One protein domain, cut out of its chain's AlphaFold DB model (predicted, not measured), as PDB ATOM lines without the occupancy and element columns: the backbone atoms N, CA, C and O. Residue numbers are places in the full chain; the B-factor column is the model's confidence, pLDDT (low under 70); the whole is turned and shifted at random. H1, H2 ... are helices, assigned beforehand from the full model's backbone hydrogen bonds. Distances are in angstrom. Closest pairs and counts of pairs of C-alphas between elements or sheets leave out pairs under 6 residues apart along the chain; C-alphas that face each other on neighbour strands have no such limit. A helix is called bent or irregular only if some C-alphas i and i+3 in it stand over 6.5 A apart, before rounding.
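What this domain is: This is residues 6 to 155 of the 464 residues of the protein "Histidine kinase" of Sandaracinus sp (UniProt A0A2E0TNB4). Five long helices, H2 to H6, make an elongated up-and-down bundle, each running against the one before, with H4 nearest the middle and short H1 at one end. It has 150 printed residues, six named helices in order H1 to H6, class all helix; it is compact, radius of gyration of the C-alphas 16.0 A, spanning 48 by 28 by 26 A.

Where its parts are: H1, residues 6 to 10, begins at C-alpha 6 (36.387, 44.964, -18.835). H2, residues 13 to 42, 45.2 A, is irregular: C-alphas 14 and 17 are 7.3 A apart. H3 is 49 to 72, H4 76 to 97, H5 104 to 119, and H6, 122 to 144, ends at C-alpha 144 (23.861, 31.770, 12.399).

How they stand to each other: H4 touches H3 at 11 degrees, shallow, closest C-alphas Thr 79 and Ala 66, 5.1 A. H4 touches H6 at a steep 39 degrees, Val 88 to Ala 132, 5.9 A. H2 and H3 form a hairpin; H2 and H5 are apart. O i to N i+4 pairs are within hydrogen-bond range throughout H3, H4 and H6, in 24 of 26 in H2, 11 of 12 in H5 and 0 of 1 in H1, where 1 of 2 i+3 pairs is.

The domain as a whole: The printed part has no cut and no long link; 67 residues, among them 98 to 126, have pLDDT under 70.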
ATOM      1  N   PHE A   6      35.686  44.218 -19.888       64.62
ATOM      2  CA  PHE A   6      36.387  44.964 -18.835       64.62
ATOM      3  C   PHE A   6      37.543  44.185 -18.169       64.62
ATOM      4  O   PHE A   6      38.489  44.790 -17.670       64.62
ATOM      5  N   VAL A   7      37.484  42.848 -18.142       68.00
ATOM      6  CA  VAL A   7      38.566  41.988 -17.628       68.00
ATOM      7  C   VAL A   7      39.670  41.860 -18.676       68.00
ATOM      8  O   VAL A   7      40.849  41.920 -18.335       68.00
ATOM      9  N   ALA A   8      39.299  41.762 -19.955       73.31
ATOM     10  CA  ALA A   8      40.254  41.752 -21.061       73.31
ATOM     11  C   ALA A   8      41.053  43.069 -21.146       73.31
ATOM     12  O   ALA A   8      42.267  43.040 -21.346       73.31
ATOM     13  N   GLU A   9      40.409  44.217 -20.897       71.94
ATOM     14  CA  GLU A   9      41.067  45.533 -20.839       71.94
ATOM     15  C   GLU A   9      42.169  45.614 -19.770       71.94
ATOM     16  O   GLU A   9      43.209  46.238 -19.992       71.94
ATOM     17  N   MET A  10      41.992  44.967 -18.614       68.12
ATOM     18  CA  MET A  10      43.023  44.941 -17.565       68.12
ATOM     19  C   MET A  10      44.277  44.160 -17.978       68.12
ATOM     20  O   MET A  10      45.352  44.415 -17.438       68.12
ATOM     21  N   GLY A  11      44.160  43.255 -18.953       69.88
ATOM     22  CA  GLY A  11      45.271  42.461 -19.483       69.88
ATOM     23  C   GLY A  11      46.160  43.222 -20.465       69.88
ATOM     24  O   GLY A  11      47.247  42.746 -20.797       69.88
ATOM     25  N   LEU A  12      45.729  44.408 -20.914       77.50
ATOM     26  CA  LEU A  12      46.473  45.218 -21.873       77.50
ATOM     27  C   LEU A  12      47.830  45.671 -21.299       77.50
ATOM     28  O   LEU A  12      47.912  46.046 -20.123       77.50
ATOM     29  N   PRO A  13      48.896  45.733 -22.124       75.00
ATOM     30  CA  PRO A  13      50.221  46.186 -21.687       75.00
ATOM     31  C   PRO A  13      50.211  47.564 -21.005       75.00
ATOM     32  O   PRO A  13      50.932  47.785 -20.032       75.00
ATOM     33  N   SER A  14      49.332  48.468 -21.448       75.75
ATOM     34  CA  SER A  14      49.154  49.814 -20.886       75.75
ATOM     35  C   SER A  14      48.705  49.825 -19.417       75.75
ATOM     36  O   SER A  14      48.943  50.802 -18.709       75.75
ATOM     37  N   ASN A  15      48.101  48.737 -18.924       75.81
ATOM     38  CA  ASN A  15      47.612  48.620 -17.550       75.81
ATOM     39  C   ASN A  15      48.593  47.909 -16.599       75.81
ATOM     40  O   ASN A  15      48.336  47.839 -15.395       75.81
ATOM     41  N   ARG A  16      49.763  47.464 -17.079       80.38
ATOM     42  CA  ARG A  16      50.763  46.747 -16.260       80.38
ATOM     43  C   ARG A  16      51.229  47.528 -15.040       80.38
ATOM     44  O   ARG A  16      51.361  46.949 -13.964       80.38
ATOM     45  N   GLY A  17      51.422  48.841 -15.176       78.31
ATOM     46  CA  GLY A  17      51.806  49.700 -14.053       78.31
ATOM     47  C   GLY A  17      50.790  49.669 -12.904       78.31
ATOM     48  O   GLY A  17      51.179  49.643 -11.737       78.31
ATOM     49  N   LYS A  18      49.491  49.584 -13.224       75.44
ATOM     50  CA  LYS A  18      48.415  49.493 -12.226       75.44
ATOM     51  C   LYS A  18      48.420  48.142 -11.511       75.44
ATOM     52  O   LYS A  18      48.274  48.108 -10.294       75.44
ATOM     53  N   LEU A  19      48.651  47.047 -12.239       80.38
ATOM     54  CA  LEU A  19      48.738  45.702 -11.656       80.38
ATOM     55  C   LEU A  19      49.934  45.574 -10.700       80.38
ATOM     56  O   LEU A  19      49.803  45.054  -9.593       80.38
ATOM     57  N   TRP A  20      51.091  46.123 -11.083       80.69
ATOM     58  CA  TRP A  20      52.268  46.187 -10.215       80.69
ATOM     59  C   TRP A  20      52.025  47.012  -8.951       80.69
ATOM     60  O   TRP A  20      52.445  46.613  -7.863       80.69
ATOM     61  N   PHE A  21      51.345  48.152  -9.083       78.25
ATOM     62  CA  PHE A  21      50.943  48.957  -7.937       78.25
ATOM     63  C   PHE A  21      49.993  48.184  -7.010       78.25
ATOM     64  O   PHE A  21      50.234  48.162  -5.807       78.25
ATOM     65  N   GLY A  22      48.990  47.491  -7.561       74.88
ATOM     66  CA  GLY A  22      48.027  46.691  -6.797       74.88
ATOM     67  C   GLY A  22      48.664  45.558  -5.986       74.88
ATOM     68  O   GLY A  22      48.334  45.359  -4.821       74.88
ATOM     69  N   VAL A  23      49.643  44.843  -6.551       81.69
ATOM     70  CA  VAL A  23      50.366  43.796  -5.806       81.69
ATOM     71  C   VAL A  23      51.228  44.394  -4.689       81.69
ATOM     72  O   VAL A  23      51.256  43.866  -3.578       81.69
ATOM     73  N   ARG A  24      51.905  45.523  -4.943       80.06
ATOM     74  CA  ARG A  24      52.724  46.215  -3.932       80.06
ATOM     75  C   ARG A  24      51.883  46.774  -2.788       80.06
ATOM     76  O   ARG A  24      52.250  46.594  -1.629       80.06
ATOM     77  N   SER A  25      50.755  47.414  -3.096       72.50
ATOM     78  CA  SER A  25      49.826  47.898  -2.073       72.50
ATOM     79  C   SER A  25      49.234  46.739  -1.271       72.50
ATOM     80  O   SER A  25      49.103  46.852  -0.055       72.50
ATOM     81  N   GLY A  26      48.991  45.585  -1.902       72.75
ATOM     82  CA  GLY A  26      48.569  44.367  -1.219       72.75
ATOM     83  C   GLY A  26      49.532  43.906  -0.118       72.75
ATOM     84  O   GLY A  26      49.074  43.432   0.921       72.75
ATOM     85  N   TYR A  27      50.851  44.025  -0.312       80.25
ATOM     86  CA  TYR A  27      51.836  43.692   0.731       80.25
ATOM     87  C   TYR A  27      51.841  44.715   1.870       80.25
ATOM     88  O   TYR A  27      51.978  44.331   3.031       80.25
ATOM     89  N   ALA A  28      51.642  45.998   1.561       73.88
ATOM     90  CA  ALA A  28      51.499  47.036   2.581       73.88
ATOM     91  C   ALA A  28      50.251  46.801   3.451       73.88
ATOM     92  O   ALA A  28      50.327  46.875   4.673       73.88
ATOM     93  N   VAL A  29      49.126  46.423   2.834       70.56
ATOM     94  CA  VAL A  29      47.892  46.052   3.546       70.56
ATOM     95  C   VAL A  29      48.116  44.838   4.453       70.56
ATOM     96  O   VAL A  29      47.700  44.858   5.609       70.56
ATOM     97  N   ALA A  30      48.825  43.809   3.976       73.81
ATOM     98  CA  ALA A  30      49.198  42.658   4.798       73.81
ATOM     99  C   ALA A  30      50.057  43.076   6.009       73.81
ATOM    100  O   ALA A  30      49.775  42.670   7.133       73.81
ATOM    101  N   ALA A  31      51.051  43.945   5.815       74.69
ATOM    102  CA  ALA A  31      51.862  44.469   6.916       74.69
ATOM    103  C   ALA A  31      51.016  45.241   7.949       74.69
ATOM    104  O   ALA A  31      51.178  45.028   9.151       74.69
ATOM    105  N   CYS A  32      50.060  46.062   7.499       69.44
ATOM    106  CA  CYS A  32      49.111  46.742   8.383       69.44
ATOM    107  C   CYS A  32      48.239  45.753   9.172       69.44
ATOM    108  O   CYS A  32      48.039  45.942  10.369       69.44
ATOM    109  N   PHE A  33      47.758  44.679   8.539       69.12
ATOM    110  CA  PHE A  33      47.036  43.613   9.238       69.12
ATOM    111  C   PHE A  33      47.909  42.901  10.274       69.12
ATOM    112  O   PHE A  33      47.456  42.657  11.388       69.12
ATOM    113  N   GLY A  34      49.176  42.632   9.960       71.69
ATOM    114  CA  GLY A  34      50.128  42.085  10.927       71.69
ATOM    115  C   GLY A  34      50.307  42.989  12.151       71.69
ATOM    116  O   GLY A  34      50.273  42.507  13.284       71.69
ATOM    117  N   LEU A  35      50.414  44.303  11.934       71.69
ATOM    118  CA  LEU A  35      50.497  45.288  13.014       71.69
ATOM    119  C   LEU A  35      49.209  45.320  13.853       71.69
ATOM    120  O   LEU A  35      49.280  45.327  15.079       71.69
ATOM    121  N   LEU A  36      48.037  45.285  13.208       66.12
ATOM    122  CA  LEU A  36      46.739  45.243  13.887       66.12
ATOM    123  C   LEU A  36      46.553  43.968  14.716       66.12
ATOM    124  O   LEU A  36      46.045  44.050  15.830       66.12
ATOM    125  N   ALA A  37      46.983  42.805  14.219       67.19
ATOM    126  CA  ALA A  37      46.969  41.558  14.987       67.19
ATOM    127  C   ALA A  37      47.858  41.633  16.227       67.19
ATOM    128  O   ALA A  37      47.477  41.145  17.290       67.19
ATOM    129  N   TRP A  38      49.039  42.238  16.086       68.31
ATOM    130  CA  TRP A  38      49.988  42.382  17.180       68.31
ATOM    131  C   TRP A  38      49.454  43.340  18.255       68.31
ATOM    132  O   TRP A  38      49.268  42.931  19.399       68.31
ATOM    133  N   VAL A  39      49.084  44.566  17.871       64.06
ATOM    134  CA  VAL A  39      48.561  45.592  18.790       64.06
ATOM    135  C   VAL A  39      47.203  45.191  19.375       64.06
ATOM    136  O   VAL A  39      46.970  45.302  20.579       64.06
ATOM    137  N   GLY A  40      46.294  44.689  18.537       62.47
ATOM    138  CA  GLY A  40      44.972  44.221  18.949       62.47
ATOM    139  C   GLY A  40      45.035  43.002  19.866       62.47
ATOM    140  O   GLY A  40      44.208  42.858  20.766       62.47
ATOM    141  N   GLY A  41      46.045  42.152  19.675       63.09
ATOM    142  CA  GLY A  41      46.319  41.018  20.540       63.09
ATOM    143  C   GLY A  41      46.810  41.430  21.927       63.09
ATOM    144  O   GLY A  41      46.478  40.747  22.893       63.09
ATOM    145  N   GLU A  42      47.607  42.496  22.053       62.78
ATOM    146  CA  GLU A  42      48.081  42.998  23.356       62.78
ATOM    147  C   GLU A  42      47.027  43.817  24.107       62.78
ATOM    148  O   GLU A  42      46.984  43.795  25.332       62.78
ATOM    149  N   THR A  43      46.132  44.487  23.379       59.50
ATOM    150  CA  THR A  43      45.062  45.330  23.944       59.50
ATOM    151  C   THR A  43      43.752  44.582  24.219       59.50
ATOM    152  O   THR A  43      42.803  45.179  24.721       59.50
ATOM    153  N   GLY A  44      43.664  43.289  23.880       56.03
ATOM    154  CA  GLY A  44      42.450  42.472  24.040       56.03
ATOM    155  C   GLY A  44      41.346  42.751  23.010       56.03
ATOM    156  O   GLY A  44      40.284  42.138  23.064       56.03
ATOM    157  N   VAL A  45      41.598  43.642  22.046       55.53
ATOM    158  CA  VAL A  45      40.665  44.028  20.971       55.53
ATOM    159  C   VAL A  45      40.521  42.923  19.916       55.53
ATOM    160  O   VAL A  45      39.489  42.823  19.254       55.53
ATOM    161  N   VAL A  46      41.546  42.078  19.757       60.53
ATOM    162  CA  VAL A  46      41.540  40.922  18.849       60.53
ATOM    163  C   VAL A  46      41.670  39.644  19.688       60.53
ATOM    164  O   VAL A  46      42.789  39.231  20.003       60.53
ATOM    165  N   PRO A  47      40.549  38.999  20.062       53.47
ATOM    166  CA  PRO A  47      40.554  37.877  21.005       53.47
ATOM    167  C   PRO A  47      41.253  36.617  20.463       53.47
ATOM    168  O   PRO A  47      41.748  35.805  21.241       53.47
ATOM    169  N   HIS A  48      41.367  36.462  19.135       61.97
ATOM    170  CA  HIS A  48      41.964  35.282  18.500       61.97
ATOM    171  C   HIS A  48      43.090  35.630  17.518       61.97
ATOM    172  O   HIS A  48      42.877  35.838  16.322       61.97
ATOM    173  N   ARG A  49      44.329  35.615  18.028       67.50
ATOM    174  CA  ARG A  49      45.552  35.895  17.257       67.50
ATOM    175  C   ARG A  49      45.782  34.895  16.109       67.50
ATOM    176  O   ARG A  49      46.196  35.289  15.024       67.50
ATOM    177  N   SER A  50      45.470  33.611  16.311       72.50
ATOM    178  CA  SER A  50      45.714  32.535  15.331       72.50
ATOM    179  C   SER A  50      44.906  32.684  14.036       72.50
ATOM    180  O   SER A  50      45.463  32.522  12.952       72.50
ATOM    181  N   GLY A  51      43.622  33.050  14.130       72.75
ATOM    182  CA  GLY A  51      42.768  33.281  12.958       72.75
ATOM    183  C   GLY A  51      43.262  34.447  12.103       72.75
ATOM    184  O   GLY A  51      43.292  34.358  10.879       72.75
ATOM    185  N   PHE A  52      43.747  35.515  12.736       71.81
ATOM    186  CA  PHE A  52      44.278  36.677  12.025       71.81
ATOM    187  C   PHE A  52      45.613  36.388  11.327       71.81
ATOM    188  O   PHE A  52      45.825  36.819  10.193       71.81
ATOM    189  N   TYR A  53      46.497  35.606  11.959       79.56
ATOM    190  CA  TYR A  53      47.731  35.146  11.314       79.56
ATOM    191  C   TYR A  53      47.456  34.204  10.135       79.56
ATOM    192  O   TYR A  53      48.168  34.272   9.133       79.56
ATOM    193  N   ALA A  54      46.402  33.383  10.199       80.56
ATOM    194  CA  ALA A  54      45.972  32.566   9.065       80.56
ATOM    195  C   ALA A  54      45.490  33.431   7.885       80.56
ATOM    196  O   ALA A  54      45.882  33.183   6.743       80.56
ATOM    197  N   LEU A  55      44.715  34.492   8.150       78.44
ATOM    198  CA  LEU A  55      44.302  35.455   7.118       78.44
ATOM    199  C   LEU A  55      45.505  36.196   6.510       78.44
ATOM    200  O   LEU A  55      45.576  36.378   5.294       78.44
ATOM    201  N   LEU A  56      46.481  36.579   7.340       81.38
ATOM    202  CA  LEU A  56      47.717  37.221   6.896       81.38
ATOM    203  C   LEU A  56      48.544  36.304   5.983       81.38
ATOM    204  O   LEU A  56      49.009  36.738   4.927       81.38
ATOM    205  N   ALA A  57      48.697  35.032   6.365       83.88
ATOM    206  CA  ALA A  57      49.402  34.031   5.571       83.88
ATOM    207  C   ALA A  57      48.705  33.791   4.223       83.88
ATOM    208  O   ALA A  57      49.366  33.770   3.184       83.88
ATOM    209  N   ALA A  58      47.371  33.697   4.224       84.31
ATOM    210  CA  ALA A  58      46.581  33.581   3.003       84.31
ATOM    211  C   ALA A  58      46.776  34.796   2.081       84.31
ATOM    212  O   ALA A  58      47.027  34.623   0.888       84.31
ATOM    213  N   LYS A  59      46.764  36.025   2.621       83.88
ATOM    214  CA  LYS A  59      46.995  37.240   1.822       83.88
ATOM    215  C   LYS A  59      48.409  37.304   1.241       83.88
ATOM    216  O   LYS A  59      48.602  37.690   0.086       83.88
ATOM    217  N   ALA A  60      49.414  36.936   2.034       86.75
ATOM    218  CA  ALA A  60      50.799  36.887   1.579       86.75
ATOM    219  C   ALA A  60      50.970  35.876   0.433       86.75
ATOM    220  O   ALA A  60      51.655  36.171  -0.549       86.75
ATOM    221  N   LEU A  61      50.299  34.724   0.521       89.19
ATOM    222  CA  LEU A  61      50.310  33.700  -0.518       89.19
ATOM    223  C   LEU A  61      49.697  34.214  -1.828       89.19
ATOM    224  O   LEU A  61      50.351  34.135  -2.869       89.19
ATOM    225  N   THR A  62      48.492  34.793  -1.795       88.62
ATOM    226  CA  THR A  62      47.824  35.262  -3.023       88.62
ATOM    227  C   THR A  62      48.562  36.422  -3.687       88.62
ATOM    228  O   THR A  62      48.709  36.429  -4.910       88.62
ATOM    229  N   ASN A  63      49.127  37.351  -2.907       87.25
ATOM    230  CA  ASN A  63      49.986  38.408  -3.448       87.25
ATOM    231  C   ASN A  63      51.257  37.853  -4.093       87.25
ATOM    232  O   ASN A  63      51.694  38.360  -5.124       87.25
ATOM    233  N   THR A  64      51.850  36.814  -3.504       90.31
ATOM    234  CA  THR A  64      53.079  36.204  -4.026       90.31
ATOM    235  C   THR A  64      52.812  35.440  -5.316       90.31
ATOM    236  O   THR A  64      53.588  35.558  -6.263       90.31
ATOM    237  N   LEU A  65      51.676  34.749  -5.413       89.12
ATOM    238  CA  LEU A  65      51.219  34.139  -6.664       89.12
ATOM    239  C   LEU A  65      50.977  35.197  -7.751       89.12
ATOM    240  O   LEU A  65      51.477  35.051  -8.866       89.12
ATOM    241  N   ALA A  66      50.299  36.298  -7.415       87.12
ATOM    242  CA  ALA A  66      50.053  37.408  -8.334       87.12
ATOM    243  C   ALA A  66      51.350  38.115  -8.782       87.12
ATOM    244  O   ALA A  66      51.485  38.503  -9.945       87.12
ATOM    245  N   LEU A  67      52.336  38.245  -7.888       90.50
ATOM    246  CA  LEU A  67      53.659  38.791  -8.195       90.50
ATOM    247  C   LEU A  67      54.442  37.883  -9.150       90.50
ATOM    248  O   LEU A  67      55.062  38.370 -10.095       90.50
ATOM    249  N   LEU A  68      54.435  36.572  -8.901       90.69
ATOM    250  CA  LEU A  68      55.128  35.591  -9.736       90.69
ATOM    251  C   LEU A  68      54.517  35.519 -11.135       90.69
ATOM    252  O   LEU A  68      55.261  35.506 -12.116       90.69
ATOM    253  N   ALA A  69      53.188  35.548 -11.228       88.81
ATOM    254  CA  ALA A  69      52.466  35.631 -12.491       88.81
ATOM    255  C   ALA A  69      52.813  36.908 -13.268       88.81
ATOM    256  O   ALA A  69      53.137  36.834 -14.450       88.81
ATOM    257  N   LEU A  70      52.857  38.070 -12.599       88.62
ATOM    258  CA  LEU A  70      53.278  39.332 -13.223       88.62
ATOM    259  C   LEU A  70      54.734  39.319 -13.698       88.62
ATOM    260  O   LEU A  70      55.028  39.901 -14.739       88.62
ATOM    261  N   ARG A  71      55.645  38.688 -12.946       89.88
ATOM    262  CA  ARG A  71      57.067  38.578 -13.320       89.88
ATOM    263  C   ARG A  71      57.303  37.624 -14.484       89.88
ATOM    264  O   ARG A  71      58.212  37.863 -15.269       89.88
ATOM    265  N   ARG A  72      56.538  36.534 -14.554       88.88
ATOM    266  CA  ARG A  72      56.662  35.511 -15.604       88.88
ATOM    267  C   ARG A  72      55.769  35.767 -16.809       88.88
ATOM    268  O   ARG A  72      55.906  35.071 -17.802       88.88
ATOM    269  N   ASP A  73      54.877  36.744 -16.704       85.88
ATOM    270  CA  ASP A  73      53.861  37.070 -17.698       85.88
ATOM    271  C   ASP A  73      52.924  35.901 -18.059       85.88
ATOM    272  O   ASP A  73      52.470  35.753 -19.189       85.88
ATOM    273  N   VAL A  74      52.624  35.049 -17.073       86.31
ATOM    274  CA  VAL A  74      51.769  33.862 -17.238       86.31
ATOM    275  C   VAL A  74      50.581  33.957 -16.294       86.31
ATOM    276  O   VAL A  74      50.761  34.246 -15.113       86.31
ATOM    277  N   ALA A  75      49.380  33.677 -16.806       84.19
ATOM    278  CA  ALA A  75      48.129  33.639 -16.038       84.19
ATOM    279  C   ALA A  75      47.878  34.906 -15.187       84.19
ATOM    280  O   ALA A  75      47.437  34.852 -14.033       84.19
ATOM    281  N   VAL A  76      48.240  36.074 -15.731       83.12
ATOM    282  CA  VAL A  76      48.216  37.353 -15.004       83.12
ATOM    283  C   VAL A  76      46.793  37.747 -14.629       83.12
ATOM    284  O   VAL A  76      46.559  38.181 -13.508       83.12
ATOM    285  N   LEU A  77      45.828  37.580 -15.530       81.38
ATOM    286  CA  LEU A  77      44.440  37.957 -15.266       81.38
ATOM    287  C   LEU A  77      43.792  37.036 -14.229       81.38
ATOM    288  O   LEU A  77      43.116  37.510 -13.319       81.38
ATOM    289  N   GLU A  78      44.047  35.737 -14.334       84.25
ATOM    290  CA  GLU A  78      43.534  34.700 -13.443       84.25
ATOM    291  C   GLU A  78      44.043  34.904 -12.013       84.25
ATOM    292  O   GLU A  78      43.267  34.905 -11.057       84.25
ATOM    293  N   THR A  79      45.349  35.129 -11.861       84.62
ATOM    294  CA  THR A  79      45.977  35.326 -10.546       84.62
ATOM    295  C   THR A  79      45.643  36.679  -9.927       84.62
ATOM    296  O   THR A  79      45.488  36.760  -8.709       84.62
ATOM    297  N   GLN A  80      45.470  37.734 -10.730       81.31
ATOM    298  CA  GLN A  80      44.988  39.029 -10.241       81.31
ATOM    299  C   GLN A  80      43.526  38.951  -9.801       81.31
ATOM    300  O   GLN A  80      43.199  39.425  -8.715       81.31
ATOM    301  N   GLY A  81      42.671  38.282 -10.580       79.44
ATOM    302  CA  GLY A  81      41.282  38.022 -10.203       79.44
ATOM    303  C   GLY A  81      41.185  37.235  -8.896       79.44
ATOM    304  O   GLY A  81      40.465  37.644  -7.986       79.44
ATOM    305  N   LEU A  82      41.980  36.170  -8.753       82.62
ATOM    306  CA  LEU A  82      42.066  35.397  -7.512       82.62
ATOM    307  C   LEU A  82      42.535  36.255  -6.329       82.62
ATOM    308  O   LEU A  82      41.985  36.142  -5.236       82.62
ATOM    309  N   ASN A  83      43.522  37.131  -6.538       83.00
ATOM    310  CA  ASN A  83      44.030  38.007  -5.485       83.00
ATOM    311  C   ASN A  83      42.974  39.021  -5.020       83.00
ATOM    312  O   ASN A  83      42.814  39.220  -3.820       83.00
ATOM    313  N   THR A  84      42.210  39.608  -5.945       78.38
ATOM    314  CA  THR A  84      41.095  40.509  -5.611       78.38
ATOM    315  C   THR A  84      39.966  39.780  -4.883       78.38
ATOM    316  O   THR A  84      39.400  40.316  -3.932       78.38
ATOM    317  N   VAL A  85      39.647  38.546  -5.286       80.44
ATOM    318  CA  VAL A  85      38.649  37.726  -4.581       80.44
ATOM    319  C   VAL A  85      39.105  37.430  -3.154       80.44
ATOM    320  O   VAL A  85      38.334  37.601  -2.209       80.44
ATOM    321  N   ALA A  86      40.370  37.042  -2.992       82.19
ATOM    322  CA  ALA A  86      40.959  36.803  -1.684       82.19
ATOM    323  C   ALA A  86      40.941  38.065  -0.811       82.19
ATOM    324  O   ALA A  86      40.608  37.965   0.363       82.19
ATOM    325  N   ASP A  87      41.210  39.249  -1.368       78.88
ATOM    326  CA  ASP A  87      41.120  40.513  -0.626       78.88
ATOM    327  C   ASP A  87      39.747  40.729  -0.001       78.88
ATOM    328  O   ASP A  87      39.648  41.032   1.187       78.88
ATOM    329  N   VAL A  88      38.684  40.521  -0.778       77.75
ATOM    330  CA  VAL A  88      37.314  40.682  -0.288       77.75
ATOM    331  C   VAL A  88      37.008  39.659   0.806       77.75
ATOM    332  O   VAL A  88      36.567  40.042   1.887       77.75
ATOM    333  N   VAL A  89      37.296  38.378   0.563       80.31
ATOM    334  CA  VAL A  89      36.985  37.282   1.499       80.31
ATOM    335  C   VAL A  89      37.763  37.412   2.809       80.31
ATOM    336  O   VAL A  89      37.184  37.280   3.889       80.31
ATOM    337  N   LEU A  90      39.064  37.703   2.740       80.44
ATOM    338  CA  LEU A  90      39.916  37.833   3.923       80.44
ATOM    339  C   LEU A  90      39.512  39.041   4.769       80.44
ATOM    340  O   LEU A  90      39.471  38.949   5.996       80.44
ATOM    341  N   LEU A  91      39.154  40.153   4.122       76.88
ATOM    342  CA  LEU A  91      38.684  41.352   4.803       76.88
ATOM    343  C   LEU A  91      37.312  41.128   5.458       76.88
ATOM    344  O   LEU A  91      37.116  41.527   6.605       76.88
ATOM    345  N   THR A  92      36.387  40.429   4.786       77.88
ATOM    346  CA  THR A  92      35.112  40.007   5.393       77.88
ATOM    347  C   THR A  92      35.345  39.098   6.602       77.88
ATOM    348  O   THR A  92      34.719  39.288   7.646       77.88
ATOM    349  N   GLY A  93      36.267  38.138   6.489       77.38
ATOM    350  CA  GLY A  93      36.641  37.247   7.585       77.38
ATOM    351  C   GLY A  93      37.203  38.013   8.783       77.38
ATOM    352  O   GLY A  93      36.778  37.781   9.911       77.38
ATOM    353  N   ALA A  94      38.087  38.986   8.545       75.81
ATOM    354  CA  ALA A  94      38.649  39.834   9.595       75.81
ATOM    355  C   ALA A  94      37.571  40.646  10.334       75.81
ATOM    356  O   ALA A  94      37.592  40.710  11.563       75.81
ATOM    357  N   VAL A  95      36.602  41.218   9.609       75.69
ATOM    358  CA  VAL A  95      35.437  41.917  10.189       75.69
ATOM    359  C   VAL A  95      34.623  40.973  11.079       75.69
ATOM    360  O   VAL A  95      34.255  41.331  12.196       75.69
ATOM    361  N   HIS A  96      34.376  39.746  10.624       72.81
ATOM    362  CA  HIS A  96      33.578  38.784  11.379       72.81
ATOM    363  C   HIS A  96      34.296  38.281  12.642       72.81
ATOM    364  O   HIS A  96      33.701  38.253  13.717       72.81
ATOM    365  N   LEU A  97      35.601  37.999  12.546       71.56
ATOM    366  CA  LEU A  97      36.448  37.600  13.679       71.56
ATOM    367  C   LEU A  97      36.605  38.692  14.753       71.56
ATOM    368  O   LEU A  97      37.082  38.403  15.847       71.56
ATOM    369  N   THR A  98      36.228  39.937  14.450       67.56
ATOM    370  CA  THR A  98      36.380  41.104  15.336       67.56
ATOM    371  C   THR A  98      35.043  41.742  15.735       67.56
ATOM    372  O   THR A  98      35.018  42.902  16.142       67.56
ATOM    373  N   GLY A  99      33.928  41.005  15.639       66.25
ATOM    374  CA  GLY A  99      32.616  41.463  16.124       66.25
ATOM    375  C   GLY A  99      31.552  41.713  15.055       66.25
ATOM    376  O   GLY A  99      30.538  42.355  15.335       66.25
ATOM    377  N   GLY A 100      31.765  41.253  13.819       67.81
ATOM    378  CA  GLY A 100      30.767  41.337  12.750       67.81
ATOM    379  C   GLY A 100      30.411  42.780  12.379       67.81
ATOM    380  O   GLY A 100      31.293  43.589  12.107       67.81
ATOM    381  N   ALA A 101      29.118  43.113  12.357       61.88
ATOM    382  CA  ALA A 101      28.637  44.454  11.995       61.88
ATOM    383  C   ALA A 101      29.071  45.560  12.978       61.88
ATOM    384  O   ALA A 101      29.079  46.734  12.619       61.88
ATOM    385  N   LEU A 102      29.457  45.187  14.202       59.03
ATOM    386  CA  LEU A 102      29.962  46.096  15.232       59.03
ATOM    387  C   LEU A 102      31.500  46.129  15.276       59.03
ATOM    388  O   LEU A 102      32.084  46.748  16.165       59.03
ATOM    389  N   SER A 103      32.167  45.468  14.324       67.12
ATOM    390  CA  SER A 103      33.622  45.488  14.214       67.12
ATOM    391  C   SER A 103      34.133  46.875  13.802       67.12
ATOM    392  O   SER A 103      33.630  47.455  12.834       67.12
ATOM    393  N   PRO A 104      35.218  47.377  14.423       62.62
ATOM    394  CA  PRO A 104      35.890  48.594  13.969       62.62
ATOM    395  C   PRO A 104      36.461  48.473  12.541       62.62
ATOM    396  O   PRO A 104      36.696  49.488  11.889       62.62
ATOM    397  N   LEU A 105      36.640  47.252  12.019       68.69
ATOM    398  CA  LEU A 105      37.112  47.000  10.654       68.69
ATOM    399  C   LEU A 105      35.996  47.107   9.600       68.69
ATOM    400  O   LEU A 105      36.293  47.182   8.406       68.69
ATOM    401  N   PHE A 106      34.718  47.140  10.001       67.38
ATOM    402  CA  PHE A 106      33.593  47.230   9.064       67.38
ATOM    403  C   PHE A 106      33.595  48.557   8.289       67.38
ATOM    404  O   PHE A 106      33.401  48.573   7.074       67.38
ATOM    405  N   ALA A 107      33.913  49.672   8.953       61.09
ATOM    406  CA  ALA A 107      34.090  50.955   8.273       61.09
ATOM    407  C   ALA A 107      35.239  50.890   7.247       61.09
ATOM    408  O   ALA A 107      35.111  51.387   6.127       61.09
ATOM    409  N   THR A 108      36.338  50.204   7.582       64.06
ATOM    410  CA  THR A 108      37.472  49.988   6.672       64.06
ATOM    411  C   THR A 108      37.110  49.165   5.445       64.06
ATOM    412  O   THR A 108      37.567  49.477   4.344       64.06
ATOM    413  N   TYR A 109      36.230  48.181   5.608       69.56
ATOM    414  CA  TYR A 109      35.685  47.379   4.518       69.56
ATOM    415  C   TYR A 109      34.919  48.226   3.493       69.56
ATOM    416  O   TYR A 109      35.217  48.184   2.297       69.56
ATOM    417  N   VAL A 110      33.984  49.061   3.959       65.44
ATOM    418  CA  VAL A 110      33.161  49.936   3.099       65.44
ATOM    419  C   VAL A 110      34.020  50.946   2.336       65.44
ATOM    420  O   VAL A 110      33.787  51.233   1.159       65.44
ATOM    421  N   ILE A 111      35.054  51.464   2.985       63.25
ATOM    422  CA  ILE A 111      35.981  52.430   2.397       63.25
ATOM    423  C   ILE A 111      36.869  51.806   1.338       63.25
ATOM    424  O   ILE A 111      37.038  52.409   0.282       63.25
ATOM    425  N   LEU A 112      37.425  50.619   1.584       67.25
ATOM    426  CA  LEU A 112      38.249  49.950   0.583       67.25
ATOM    427  C   LEU A 112      37.436  49.713  -0.693       67.25
ATOM    428  O   LEU A 112      37.910  50.020  -1.782       67.25
ATOM    429  N   ILE A 113      36.188  49.259  -0.551       67.31
ATOM    430  CA  ILE A 113      35.266  49.074  -1.678       67.31
ATOM    431  C   ILE A 113      34.992  50.408  -2.381       67.31
ATOM    432  O   ILE A 113      35.001  50.458  -3.605       67.31
ATOM    433  N   SER A 114      34.820  51.499  -1.631       63.91
ATOM    434  CA  SER A 114      34.573  52.838  -2.187       63.91
ATOM    435  C   SER A 114      35.792  53.406  -2.927       63.91
ATOM    436  O   SER A 114      35.665  53.980  -4.002       63.91
ATOM    437  N   VAL A 115      37.002  53.206  -2.399       65.00
ATOM    438  CA  VAL A 115      38.259  53.606  -3.047       65.00
ATOM    439  C   VAL A 115      38.500  52.775  -4.303       65.00
ATOM    440  O   VAL A 115      38.834  53.320  -5.353       65.00
ATOM    441  N   VAL A 116      38.276  51.464  -4.236       66.00
ATOM    442  CA  VAL A 116      38.349  50.588  -5.408       66.00
ATOM    443  C   VAL A 116      37.302  50.988  -6.448       66.00
ATOM    444  O   VAL A 116      37.629  51.027  -7.633       66.00
ATOM    445  N   ALA A 117      36.098  51.377  -6.021       64.25
ATOM    446  CA  ALA A 117      35.039  51.879  -6.891       64.25
ATOM    447  C   ALA A 117      35.429  53.163  -7.638       64.25
ATOM    448  O   ALA A 117      35.053  53.334  -8.796       64.25
ATOM    449  N   LEU A 118      36.192  54.043  -6.985       60.16
ATOM    450  CA  LEU A 118      36.696  55.295  -7.557       60.16
ATOM    451  C   LEU A 118      37.883  55.087  -8.504       60.16
ATOM    452  O   LEU A 118      38.082  55.872  -9.429       60.16
ATOM    453  N   LEU A 119      38.695  54.059  -8.254       60.00
ATOM    454  CA  LEU A 119      39.928  53.796  -8.998       60.00
ATOM    455  C   LEU A 119      39.754  52.778 -10.135       60.00
ATOM    456  O   LEU A 119      40.668  52.620 -10.949       60.00
ATOM    457  N   SER A 120      38.606  52.099 -10.203       63.56
ATOM    458  CA  SER A 120      38.358  50.990 -11.130       63.56
ATOM    459  C   SER A 120      37.203  51.272 -12.090       63.56
ATOM    460  O   SER A 120      36.374  52.153 -11.871       63.56
ATOM    461  N   ASN A 121      37.146  50.515 -13.189       67.19
ATOM    462  CA  ASN A 121      36.044  50.604 -14.147       67.19
ATOM    463  C   ASN A 121      34.731  50.109 -13.502       67.19
ATOM    464  O   ASN A 121      34.749  49.223 -12.648       67.19
ATOM    465  N   ARG A 122      33.587  50.626 -13.966       61.78
ATOM    466  CA  ARG A 122      32.236  50.317 -13.477       61.78
ATOM    467  C   ARG A 122      31.970  48.813 -13.362       61.78
ATOM    468  O   ARG A 122      31.356  48.399 -12.389       61.78
ATOM    469  N   GLY A 123      32.469  48.008 -14.305       62.28
ATOM    470  CA  GLY A 123      32.349  46.542 -14.272       62.28
ATOM    471  C   GLY A 123      33.165  45.855 -13.166       62.28
ATOM    472  O   GLY A 123      32.711  44.884 -12.572       62.28
ATOM    473  N   VAL A 124      34.353  46.376 -12.843       66.25
ATOM    474  CA  VAL A 124      35.173  45.877 -11.722       66.25
ATOM    475  C   VAL A 124      34.532  46.279 -10.396       66.25
ATOM    476  O   VAL A 124      34.430  45.468  -9.481       66.25
ATOM    477  N   THR A 125      34.031  47.510 -10.319       68.44
ATOM    478  CA  THR A 125      33.313  48.032  -9.156       68.44
ATOM    479  C   THR A 125      32.065  47.214  -8.831       68.44
ATOM    480  O   THR A 125      31.870  46.828  -7.680       68.44
ATOM    481  N   THR A 126      31.232  46.911  -9.830       67.12
ATOM    482  CA  THR A 126      30.013  46.112  -9.634       67.12
ATOM    483  C   THR A 126      30.336  44.679  -9.223       67.12
ATOM    484  O   THR A 126      29.687  44.149  -8.324       67.12
ATOM    485  N   LEU A 127      31.367  44.070  -9.818       70.69
ATOM    486  CA  LEU A 127      31.826  42.728  -9.459       70.69
ATOM    487  C   LEU A 127      32.317  42.661  -8.006       70.69
ATOM    488  O   LEU A 127      31.914  41.771  -7.262       70.69
ATOM    489  N   ILE A 128      33.160  43.610  -7.592       71.94
ATOM    490  CA  ILE A 128      33.712  43.659  -6.233       71.94
ATOM    491  C   ILE A 128      32.610  43.938  -5.211       71.94
ATOM    492  O   ILE A 128      32.587  43.296  -4.165       71.94
ATOM    493  N   ALA A 129      31.661  44.824  -5.521       65.88
ATOM    494  CA  ALA A 129      30.507  45.080  -4.663       65.88
ATOM    495  C   ALA A 129      29.611  43.836  -4.505       65.88
ATOM    496  O   ALA A 129      29.215  43.504  -3.389       65.88
ATOM    497  N   ALA A 130      29.333  43.113  -5.597       70.06
ATOM    498  CA  ALA A 130      28.555  41.876  -5.555       70.06
ATOM    499  C   ALA A 130      29.266  40.790  -4.735       70.06
ATOM    500  O   ALA A 130      28.656  40.167  -3.867       70.06
ATOM    501  N   LEU A 131      30.571  40.606  -4.952       74.12
ATOM    502  CA  LEU A 131      31.375  39.654  -4.190       74.12
ATOM    503  C   LEU A 131      31.415  40.015  -2.702       74.12
ATOM    504  O   LEU A 131      31.273  39.142  -1.851       74.12
ATOM    505  N   ALA A 132      31.563  41.302  -2.391       70.00
ATOM    506  CA  ALA A 132      31.567  41.805  -1.028       70.00
ATOM    507  C   ALA A 132      30.241  41.546  -0.307       70.00
ATOM    508  O   ALA A 132      30.243  41.161   0.864       70.00
ATOM    509  N   PHE A 133      29.122  41.728  -1.010       68.12
ATOM    510  CA  PHE A 133      27.787  41.443  -0.498       68.12
ATOM    511  C   PHE A 133      27.587  39.945  -0.247       68.12
ATOM    512  O   PHE A 133      27.194  39.555   0.850       68.12
ATOM    513  N   VAL A 134      27.920  39.100  -1.229       74.00
ATOM    514  CA  VAL A 134      27.799  37.636  -1.115       74.00
ATOM    515  C   VAL A 134      28.681  37.098   0.008       74.00
ATOM    516  O   VAL A 134      28.214  36.304   0.821       74.00
ATOM    517  N   SER A 135      29.933  37.556   0.097       74.06
ATOM    518  CA  SER A 135      30.873  37.178   1.158       74.06
ATOM    519  C   SER A 135      30.316  37.526   2.542       74.06
ATOM    520  O   SER A 135      30.296  36.683   3.439       74.06
ATOM    521  N   HIS A 136      29.778  38.739   2.704       68.88
ATOM    522  CA  HIS A 136      29.198  39.181   3.971       68.88
ATOM    523  C   HIS A 136      27.924  38.410   4.342       68.88
ATOM    524  O   HIS A 136      27.797  37.947   5.475       68.88
ATOM    525  N   ALA A 137      27.009  38.209   3.390       65.81
ATOM    526  CA  ALA A 137      25.798  37.416   3.594       65.81
ATOM    527  C   ALA A 137      26.129  35.960   3.963       65.81
ATOM    528  O   ALA A 137      25.543  35.403   4.888       65.81
ATOM    529  N   THR A 138      27.124  35.369   3.297       73.31
ATOM    530  CA  THR A 138      27.602  34.011   3.590       73.31
ATOM    531  C   THR A 138      28.181  33.926   5.000       73.31
ATOM    532  O   THR A 138      27.844  33.007   5.741       73.31
ATOM    533  N   ALA A 139      28.997  34.902   5.409       67.25
ATOM    534  CA  ALA A 139      29.547  34.956   6.763       67.25
ATOM    535  C   ALA A 139      28.447  35.064   7.837       67.25
ATOM    536  O   ALA A 139      28.530  34.391   8.861       67.25
ATOM    537  N   LEU A 140      27.388  35.846   7.592       62.81
ATOM    538  CA  LEU A 140      26.232  35.942   8.493       62.81
ATOM    539  C   LEU A 140      25.480  34.610   8.618       62.81
ATOM    540  O   LEU A 140      25.162  34.191   9.729       62.81
ATOM    541  N   VAL A 141      25.227  33.928   7.496       68.19
ATOM    542  CA  VAL A 141      24.541  32.626   7.481       68.19
ATOM    543  C   VAL A 141      25.371  31.556   8.192       68.19
ATOM    544  O   VAL A 141      24.843  30.838   9.038       68.19
ATOM    545  N   LEU A 142      26.674  31.470   7.906       71.44
ATOM    546  CA  LEU A 142      27.574  30.516   8.565       71.44
ATOM    547  C   LEU A 142      27.715  30.787  10.067       71.44
ATOM    548  O   LEU A 142      27.824  29.839  10.847       71.44
ATOM    549  N   GLY A 143      27.678  32.060  10.465       64.19
ATOM    550  CA  GLY A 143      27.609  32.462  11.864       64.19
ATOM    551  C   GLY A 143      26.313  32.011  12.541       64.19
ATOM    552  O   GLY A 143      26.350  31.444  13.630       64.19
ATOM    553  N   HIS A 144      25.166  32.192  11.878       65.88
ATOM    554  CA  HIS A 144      23.861  31.770  12.399       65.88
ATOM    555  C   HIS A 144      23.733  30.244  12.531       65.88
ATOM    556  O   HIS A 144      23.156  29.753  13.497       65.88
ATOM    557  N   LEU A 145      24.319  29.494  11.593       72.38
ATOM    558  CA  LEU A 145      24.371  28.029  11.617       72.38
ATOM    559  C   LEU A 145      25.396  27.466  12.619       72.38
ATOM    560  O   LEU A 145      25.511  26.249  12.745       72.38
ATOM    561  N   GLY A 146      26.166  28.319  13.305       64.94
ATOM    562  CA  GLY A 146      27.191  27.900  14.268       64.94
ATOM    563  C   GLY A 146      28.427  27.245  13.639       64.94
ATOM    564  O   GLY A 146      29.244  26.673  14.355       64.94
ATOM    565  N   VAL A 147      28.581  27.325  12.313       73.50
ATOM    566  CA  VAL A 147      29.744  26.796  11.576       73.50
ATOM    567  C   VAL A 147      30.961  27.698  11.777       73.50
ATOM    568  O   VAL A 147      32.091  27.222  11.882       73.50
ATOM    569  N   VAL A 148      30.729  29.010  11.838       64.69
ATOM    570  CA  VAL A 148      31.744  30.021  12.137       64.69
ATOM    571  C   VAL A 148      31.388  30.669  13.469       64.69
ATOM    572  O   VAL A 148      30.252  31.081  13.682       64.69
ATOM    573  N   ALA A 149      32.355  30.760  14.378       60.16
ATOM    574  CA  ALA A 149      32.137  31.393  15.670       60.16
ATOM    575  C   ALA A 149      31.875  32.901  15.497       60.16
ATOM    576  O   ALA A 149      32.729  33.637  14.994       60.16
ATOM    577  N   VAL A 150      30.692  33.350  15.923       58.50
ATOM    578  CA  VAL A 150      30.326  34.769  15.996       58.50
ATOM    579  C   VAL A 150      30.792  35.292  17.345       58.50
ATOM    580  O   VAL A 150      30.222  34.957  18.383       58.50
ATOM    581  N   TYR A 151      31.854  36.087  17.340       60.78
ATOM    582  CA  TYR A 151      32.407  36.623  18.575       60.78
ATOM    583  C   TYR A 151      31.682  37.909  18.974       60.78
ATOM    584  O   TYR A 151      31.340  38.712  18.097       60.78
ATOM    585  N   PRO A 152      31.457  38.137  20.281       57.06
ATOM    586  CA  PRO A 152      30.993  39.433  20.736       57.06
ATOM    587  C   PRO A 152      32.002  40.495  20.277       57.06
ATOM    588  O   PRO A 152      33.211  40.228  20.272       57.06
ATOM    589  N   PRO A 153      31.541  41.685  19.860       58.06
ATOM    590  CA  PRO A 153      32.450  42.775  19.547       58.06
ATOM    591  C   PRO A 153      33.383  43.028  20.737       58.06
ATOM    592  O   PRO A 153      33.002  42.723  21.872       58.06
ATOM    593  N   PRO A 154      34.567  43.632  20.522       54.03
ATOM    594  CA  PRO A 154      35.521  43.969  21.587       54.03
ATOM    595  C   PRO A 154      34.974  44.926  22.676       54.03
ATOM    596  O   PRO A 154      35.728  45.420  23.506       54.03
ATOM    597  N   ALA A 155      33.660  45.151  22.709       53.94
ATOM    598  CA  ALA A 155      32.897  45.596  23.857       53.94
ATOM    599  C   ALA A 155      31.538  44.861  23.919       53.94
ATOM    600  O   ALA A 155      30.590  45.237  23.233       53.94
TER     601      ALA A 155